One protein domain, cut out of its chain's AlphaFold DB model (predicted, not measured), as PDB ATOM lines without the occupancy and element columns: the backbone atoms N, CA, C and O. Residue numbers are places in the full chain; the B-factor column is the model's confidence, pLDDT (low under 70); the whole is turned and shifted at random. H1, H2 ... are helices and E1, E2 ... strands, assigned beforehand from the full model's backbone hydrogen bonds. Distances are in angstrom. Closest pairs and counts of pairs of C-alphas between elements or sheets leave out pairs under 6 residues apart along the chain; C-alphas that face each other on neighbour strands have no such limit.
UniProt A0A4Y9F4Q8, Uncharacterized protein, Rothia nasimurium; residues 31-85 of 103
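Overview. This is residues 31 to 85 of the 103 residues of an uncharacterized protein of Rothia nasimurium (UniProt A0A4Y9F4Q8). Picture a long, narrow, twisted slab of three antiparallel strands, with a looping arm of chain, residues 53 to 64, at one end and a short tail ending in the small helix H1 beyond the other. E1 and E2 make a long hairpin, the shorter E3 runs along the other side of E2, and H1 sticks out with no contact to the sheet. The printed part has 55 residues, with three named strands and then one named helix along the chain; the sheet's order is E1, E2, E3, and the class is mostly strand, with under half of the residues in named elements. The whole is a rod of 47 by 17 by 14 A, only just extended, close to loose, with a radius of gyration of the C-alphas of 15.4 A.

Along the chain. Find C-alpha 33 at (45.430, 42.178, -43.253); from there E1, residues 33 to 39, runs 19.5 A to C-alpha 39 at (32.214, 28.940, -37.639). Next comes E2, residues 44 to 52, the longest strand at 25.2 A. E3 follows at residues 65 to 70 and measures 12.6 A. Last is H1, residues 79 to 83, 6.6 A long, ending at C-alpha 83 at (14.316, 35.923, -46.597).

Arrangement. Begin with the sheet, a meander, each strand the antiparallel neighbour of the one before. E1 and E2 form a hairpin with 157 degrees between their directions; look at C-alphas 36 and 47, which face each other at 4.4 A, and at N 35 and O 48, within hydrogen-bond range at 2.8 A. E2 and E3 form a hairpin too, at 155 degrees; C-alphas 52 and 65 face each other at 4.3 A, and N 51 and O 67 are within hydrogen-bond range at 2.8 A. E2 is the inner strand, and the edge strands E1 and E3 are apart. Past E3, residues 74 to 75 pair antiparallel with residues 44 to 45 of E2. H1 is not on the sheet, with 0 pairs of C-alphas within 10 A; its O i to N i+4 pair is within hydrogen-bond range.

Size, cuts and confidence. The two C-alphas farthest apart are those of Asp 55 and Glu 80, at 47.0 A. The printed part has no cut. The link from E1 to E2 is tight, that from E3 to H1 is short, and that from E2 to E3 is long, with 12 residues; within it residues 57 to 58 pair antiparallel with residues 61 to 62. Residues 79 to 84, of which 79 to 83 belong to H1, stand free. The mean pLDDT of the printed part is 86.2; look for values under 70 at residues 77 to 85.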
ATOM      1  N   THR A  31      50.524  48.195 -44.394       85.50
ATOM      2  CA  THR A  31      49.641  47.128 -44.861       85.50
ATOM      3  C   THR A  31      48.813  46.596 -43.700       85.50
ATOM      4  O   THR A  31      49.353  46.256 -42.647       85.50
ATOM      5  N   TRP A  32      47.504  46.489 -43.913       93.44
ATOM      6  CA  TRP A  32      46.576  45.825 -43.004       93.44
ATOM      7  C   TRP A  32      46.067  44.532 -43.636       93.44
ATOM      8  O   TRP A  32      45.809  44.480 -44.837       93.44
ATOM      9  N   VAL A  33      45.918  43.490 -42.823       92.75
ATOM     10  CA  VAL A  33      45.430  42.178 -43.253       92.75
ATOM     11  C   VAL A  33      44.076  41.921 -42.604       92.75
ATOM     12  O   VAL A  33      43.971  41.887 -41.380       92.75
ATOM     13  N   LEU A  34      43.042  41.731 -43.426       95.62
ATOM     14  CA  LEU A  34      41.718  41.322 -42.963       95.62
ATOM     15  C   LEU A  34      41.661  39.793 -42.876       95.62
ATOM     16  O   LEU A  34      41.676  39.096 -43.891       95.62
ATOM     17  N   LEU A  35      41.599  39.271 -41.657       94.38
ATOM     18  CA  LEU A  35      41.456  37.850 -41.368       94.38
ATOM     19  C   LEU A  35      40.007  37.562 -40.988       94.38
ATOM     20  O   LEU A  35      39.431  38.254 -40.152       94.38
ATOM     21  N   TYR A  36      39.421  36.508 -41.552       93.62
ATOM     22  CA  TYR A  36      38.090  36.057 -41.167       93.62
ATOM     23  C   TYR A  36      38.087  34.566 -40.848       93.62
ATOM     24  O   TYR A  36      38.799  33.763 -41.451       93.62
ATOM     25  N   PHE A  37      37.252  34.194 -39.885       92.50
ATOM     26  CA  PHE A  37      36.971  32.814 -39.535       92.50
ATOM     27  C   PHE A  37      35.464  32.600 -39.515       92.50
ATOM     28  O   PHE A  37      34.752  33.209 -38.713       92.50
ATOM     29  N   TYR A  38      34.985  31.704 -40.376       92.00
ATOM     30  CA  TYR A  38      33.602  31.248 -40.362       92.00
ATOM     31  C   TYR A  38      33.458  29.993 -39.494       92.00
ATOM     32  O   TYR A  38      34.080  28.960 -39.747       92.00
ATOM     33  N   SER A  39      32.597  30.072 -38.481       89.50
ATOM     34  CA  SER A  39      32.214  28.940 -37.639       89.50
ATOM     35  C   SER A  39      30.887  28.367 -38.114       89.50
ATOM     36  O   SER A  39      29.830  28.893 -37.770       89.50
ATOM     37  N   LYS A  40      30.918  27.234 -38.824       87.06
ATOM     38  CA  LYS A  40      29.689  26.536 -39.242       87.06
ATOM     39  C   LYS A  40      28.834  26.083 -38.052       87.06
ATOM     40  O   LYS A  40      27.618  26.178 -38.098       87.06
ATOM     41  N   ALA A  41      29.464  25.628 -36.966       88.12
ATOM     42  CA  ALA A  41      28.756  25.131 -35.781       88.12
ATOM     43  C   ALA A  41      27.994  26.227 -35.018       88.12
ATOM     44  O   ALA A  41      27.016  25.929 -34.344       88.12
ATOM     45  N   LYS A  42      28.461  27.478 -35.101       86.19
ATOM     46  CA  LYS A  42      27.821  28.641 -34.460       86.19
ATOM     47  C   LYS A  42      27.125  29.563 -35.455       86.19
ATOM     48  O   LYS A  42      26.569  30.561 -35.042       86.19
ATOM     49  N   ASN A  43      27.208  29.236 -36.740       86.94
ATOM     50  CA  ASN A  43      26.764  30.057 -37.854       86.94
ATOM     51  C   ASN A  43      27.166  31.539 -37.740       86.94
ATOM     52  O   ASN A  43      26.346  32.428 -37.914       86.94
ATOM     53  N   HIS A  44      28.441  31.818 -37.460       89.31
ATOM     54  CA  HIS A  44      28.933  33.195 -37.385       89.31
ATOM     55  C   HIS A  44      30.272  33.387 -38.071       89.31
ATOM     56  O   HIS A  44      31.042  32.436 -38.243       89.31
ATOM     57  N   ILE A  45      30.574  34.633 -38.413       91.75
ATOM     58  CA  ILE A  45      31.908  35.075 -38.785       91.75
ATOM     59  C   ILE A  45      32.516  35.880 -37.641       91.75
ATOM     60  O   ILE A  45      31.886  36.732 -37.015       91.75
ATOM     61  N   ARG A  46      33.793  35.613 -37.396       94.25
ATOM     62  CA  ARG A  46      34.670  36.469 -36.606       94.25
ATOM     63  C   ARG A  46      35.667  37.096 -37.556       94.25
ATOM     64  O   ARG A  46      36.248  36.377 -38.369       94.25
ATOM     65  N   VAL A  47      35.855  38.402 -37.447       95.00
ATOM     66  CA  VAL A  47      36.785  39.145 -38.294       95.00
ATOM     67  C   VAL A  47      37.795  39.863 -37.418       95.00
ATOM     68  O   VAL A  47      37.482  40.342 -36.329       95.00
ATOM     69  N   GLU A  48      39.019  39.928 -37.908       96.19
ATOM     70  CA  GLU A  48      40.103  40.678 -37.314       96.19
ATOM     71  C   GLU A  48      40.810  41.481 -38.405       96.19
ATOM     72  O   GLU A  48      41.078  40.967 -39.488       96.19
ATOM     73  N   LEU A  49      41.127  42.737 -38.102       96.81
ATOM     74  CA  LEU A  49      42.001  43.564 -38.920       96.81
ATOM     75  C   LEU A  49      43.356  43.679 -38.211       96.81
ATOM     76  O   LEU A  49      43.456  44.280 -37.140       96.81
ATOM     77  N   SER A  50      44.392  43.067 -38.783       95.88
ATOM     78  CA  SER A  50      45.709  42.935 -38.150       95.88
ATOM     79  C   SER A  50      46.780  43.660 -38.957       95.88
ATOM     80  O   SER A  50      46.923  43.438 -40.160       95.88
ATOM     81  N   GLN A  51      47.576  44.492 -38.293       94.81
ATOM     82  CA  GLN A  51      48.752  45.124 -38.879       94.81
ATOM     83  C   GLN A  51      49.991  44.280 -38.551       94.81
ATOM     84  O   GLN A  51      50.331  44.133 -37.370       94.81
ATOM     85  N   PRO A  52      50.708  43.731 -39.543       93.31
ATOM     86  CA  PRO A  52      51.997  43.093 -39.303       93.31
ATOM     87  C   PRO A  52      53.023  44.091 -38.753       93.31
ATOM     88  O   PRO A  52      53.016  45.272 -39.108       93.31
ATOM     89  N   ALA A  53      53.934  43.624 -37.901       91.31
ATOM     90  CA  ALA A  53      55.090  44.434 -37.527       91.31
ATOM     91  C   ALA A  53      56.040  44.619 -38.730       91.31
ATOM     92  O   ALA A  53      56.125  43.712 -39.562       91.31
ATOM     93  N   PRO A  54      56.774  45.747 -38.830       85.81
ATOM     94  CA  PRO A  54      57.714  45.992 -39.932       85.81
ATOM     95  C   PRO A  54      58.753  44.875 -40.129       85.81
ATOM     96  O   PRO A  54      59.122  44.557 -41.253       85.81
ATOM     97  N   ASP A  55      59.178  44.240 -39.039       86.00
ATOM     98  CA  ASP A  55      60.099  43.100 -38.973       86.00
ATOM     99  C   ASP A  55      59.381  41.764 -38.685       86.00
ATOM    100  O   ASP A  55      60.003  40.726 -38.453       86.00
ATOM    101  N   GLY A  56      58.046  41.777 -38.710       82.19
ATOM    102  CA  GLY A  56      57.196  40.637 -38.393       82.19
ATOM    103  C   GLY A  56      57.081  39.617 -39.522       82.19
ATOM    104  O   GLY A  56      56.525  38.544 -39.295       82.19
ATOM    105  N   PHE A  57      57.593  39.914 -40.718       83.00
ATOM    106  CA  PHE A  57      57.585  39.005 -41.861       83.00
ATOM    107  C   PHE A  57      58.897  38.238 -41.970       83.00
ATOM    108  O   PHE A  57      59.968  38.819 -42.129       83.00
ATOM    109  N   LYS A  58      58.810  36.909 -41.944       86.00
ATOM    110  CA  LYS A  58      59.970  36.044 -42.154       86.00
ATOM    111  C   LYS A  58      59.561  34.759 -42.858       86.00
ATOM    112  O   LYS A  58      58.601  34.110 -42.450       86.00
ATOM    113  N   ASP A  59      60.316  34.389 -43.889       90.31
ATOM    114  CA  ASP A  59      60.102  33.184 -44.705       90.31
ATOM    115  C   ASP A  59      58.713  33.137 -45.378       90.31
ATOM    116  O   ASP A  59      58.152  32.065 -45.575       90.31
ATOM    117  N   GLY A  60      58.130  34.298 -45.698       85.12
ATOM    118  CA  GLY A  60      56.778  34.397 -46.272       85.12
ATOM    119  C   GLY A  60      55.638  34.281 -45.254       85.12
ATOM    120  O   GLY A  60      54.473  34.286 -45.641       85.12
ATOM    121  N   TYR A  61      55.949  34.221 -43.957       90.50
ATOM    122  CA  TYR A  61      54.964  34.141 -42.882       90.50
ATOM    123  C   TYR A  61      54.968  35.402 -42.023       90.50
ATOM    124  O   TYR A  61      56.027  35.949 -41.706       90.50
ATOM    125  N   ILE A  62      53.779  35.812 -41.576       91.19
ATOM    126  CA  ILE A  62      53.621  36.821 -40.526       91.19
ATOM    127  C   ILE A  62      53.820  36.131 -39.178       91.19
ATOM    128  O   ILE A  62      53.063  35.235 -38.806       91.19
ATOM    129  N   ARG A  63      54.856  36.534 -38.448       93.19
ATOM    130  CA  ARG A  63      55.213  36.007 -37.126       93.19
ATOM    131  C   ARG A  63      54.791  36.934 -35.992       93.19
ATOM    132  O   ARG A  63      54.550  36.452 -34.888       93.19
ATOM    133  N   VAL A  64      54.721  38.242 -36.249       93.69
ATOM    134  CA  VAL A  64      54.423  39.261 -35.235       93.69
ATOM    135  C   VAL A  64      53.449  40.296 -35.788       93.69
ATOM    136  O   VAL A  64      53.632  40.821 -36.887       93.69
ATOM    137  N   TRP A  65      52.432  40.607 -34.986       94.56
ATOM    138  CA  TRP A  65      51.464  41.666 -35.245       94.56
ATOM    139  C   TRP A  65      51.822  42.891 -34.407       94.56
ATOM    140  O   TRP A  65      52.060  42.764 -33.206       94.56
ATOM    141  N   LYS A  66      51.846  44.065 -35.033       94.69
ATOM    142  CA  LYS A  66      52.003  45.353 -34.351       94.69
ATOM    143  C   LYS A  66      50.700  45.782 -33.686       94.69
ATOM    144  O   LYS A  66      50.710  46.216 -32.540       94.69
ATOM    145  N   GLU A  67      49.591  45.637 -34.404       95.75
ATOM    146  CA  GLU A  67      48.260  46.010 -33.938       95.75
ATOM    147  C   GLU A  67      47.231  44.985 -34.409       95.75
ATOM    148  O   GLU A  67      47.382  44.372 -35.469       95.75
ATOM    149  N   ARG A  68      46.203  44.766 -33.588       96.44
ATOM    150  CA  ARG A  68      45.125  43.815 -33.857       96.44
ATOM    151  C   ARG A  68      43.808  44.423 -33.405       96.44
ATOM    152  O   ARG A  68      43.599  44.625 -32.210       96.44
ATOM    153  N   ILE A  69      42.922  44.678 -34.356       97.19
ATOM    154  CA  ILE A  69      41.575  45.176 -34.102       97.19
ATOM    155  C   ILE A  69      40.623  43.989 -34.251       97.19
ATOM    156  O   ILE A  69      40.360  43.518 -35.357       97.19
ATOM    157  N   ILE A  70      40.126  43.484 -33.121       95.62
ATOM    158  CA  ILE A  70      39.118  42.419 -33.110       95.62
ATOM    159  C   ILE A  70      37.755  43.058 -33.366       95.62
ATOM    160  O   ILE A  70      37.286  43.858 -32.554       95.62
ATOM    161  N   LEU A  71      37.126  42.715 -34.487       92.62
ATOM    162  CA  LEU A  71      35.811  43.245 -34.836       92.62
ATOM    163  C   LEU A  71      34.702  42.469 -34.103       92.62
ATOM    164  O   LEU A  71      34.902  41.309 -33.717       92.62
ATOM    165  N   PRO A  72      33.522  43.084 -33.899       91.50
ATOM    166  CA  PRO A  72      32.359  42.380 -33.375       91.50
ATOM    167  C   PRO A  72      32.046  41.114 -34.181       91.50
ATOM    168  O   PRO A  72      32.246  41.055 -35.393       91.50
ATOM    169  N   THR A  73      31.553  40.082 -33.493       90.06
ATOM    170  CA  THR A  73      31.115  38.851 -34.162       90.06
ATOM    171  C   THR A  73      29.870  39.139 -34.993       90.06
ATOM    172  O   THR A  73      28.944  39.793 -34.516       90.06
ATOM    173  N   LEU A  74      29.864  38.634 -36.222       86.81
ATOM    174  CA  LEU A  74      28.776  38.795 -37.173       86.81
ATOM    175  C   LEU A  74      28.024  37.467 -37.245       86.81
ATOM    176  O   LEU A  74      28.511  36.484 -37.807       86.81
ATOM    177  N   GLU A  75      26.876  37.414 -36.580       86.50
ATOM    178  CA  GLU A  75      26.003  36.243 -36.575       86.50
ATOM    179  C   GLU A  75      25.286  36.163 -37.927       86.50
ATOM    180  O   GLU A  75      24.645  37.127 -38.352       86.50
ATOM    181  N   PHE A  76      25.386  35.025 -38.615       75.44
ATOM    182  CA  PHE A  76      24.498  34.762 -39.739       75.44
ATOM    183  C   PHE A  76      23.163  34.347 -39.146       75.44
ATOM    184  O   PHE A  76      23.076  33.359 -38.411       75.44
ATOM    185  N   GLY A  77      22.129  35.128 -39.449       67.56
ATOM    186  CA  GLY A  77      20.766  34.793 -39.072       67.56
ATOM    187  C   GLY A  77      20.358  33.391 -39.539       67.56
ATOM    188  O   GLY A  77      21.044  32.744 -40.337       67.56
ATOM    189  N   SER A  78      19.222  32.905 -39.040       68.19
ATOM    190  CA  SER A  78      18.572  31.728 -39.623       68.19
ATOM    191  C   SER A  78      18.211  31.991 -41.093       68.19
ATOM    192  O   SER A  78      18.157  33.143 -41.524       68.19
ATOM    193  N   GLU A  79      17.924  30.938 -41.869       63.19
ATOM    194  CA  GLU A  79      17.377  31.085 -43.234       63.19
ATOM    195  C   GLU A  79      16.193  32.069 -43.284       63.19
ATOM    196  O   GLU A  79      16.055  32.811 -44.249       63.19
ATOM    197  N   GLU A  80      15.402  32.156 -42.212       63.81
ATOM    198  CA  GLU A  80      14.282  33.099 -42.080       63.81
ATOM    199  C   GLU A  80      14.708  34.576 -42.063       63.81
ATOM    200  O   GLU A  80      13.991  35.411 -42.599       63.81
ATOM    201  N   LEU A  81      15.886  34.911 -41.527       57.75
ATOM    202  CA  LEU A  81      16.440  36.274 -41.561       57.75
ATOM    203  C   LEU A  81      17.014  36.643 -42.939       57.75
ATOM    204  O   LEU A  81      17.099  37.822 -43.270       57.75
ATOM    205  N   LEU A  82      17.401  35.649 -43.744       59.03
ATOM    206  CA  LEU A  82      17.880  35.859 -45.114       59.03
ATOM    207  C   LEU A  82      16.731  36.095 -46.105       59.03
ATOM    208  O   LEU A  82      16.958  36.692 -47.153       59.03
ATOM    209  N   LEU A  83      15.507  35.662 -45.779       61.84
ATOM    210  CA  LEU A  83      14.316  35.923 -46.597       61.84
ATOM    211  C   LEU A  83      13.940  37.413 -46.618       61.84
ATOM    212  O   LEU A  83      13.452  37.899 -47.637       61.84
ATOM    213  N   ASP A  84      14.224  38.132 -45.528       58.59
ATOM    214  CA  ASP A  84      14.007  39.579 -45.396       58.59
ATOM    215  C   ASP A  84      15.265  40.411 -45.714       58.59
ATOM    216  O   ASP A  84      15.224  41.644 -45.665       58.59
ATOM    217  N   ALA A  85      16.385  39.766 -46.061       58.53
ATOM    218  CA  ALA A  85      17.616  40.455 -46.430       58.53
ATOM    219  C   ALA A  85      17.441  41.142 -47.793       58.53
ATOM    220  O   ALA A  85      17.632  40.550 -48.855       58.53
TER     221      ALA A  85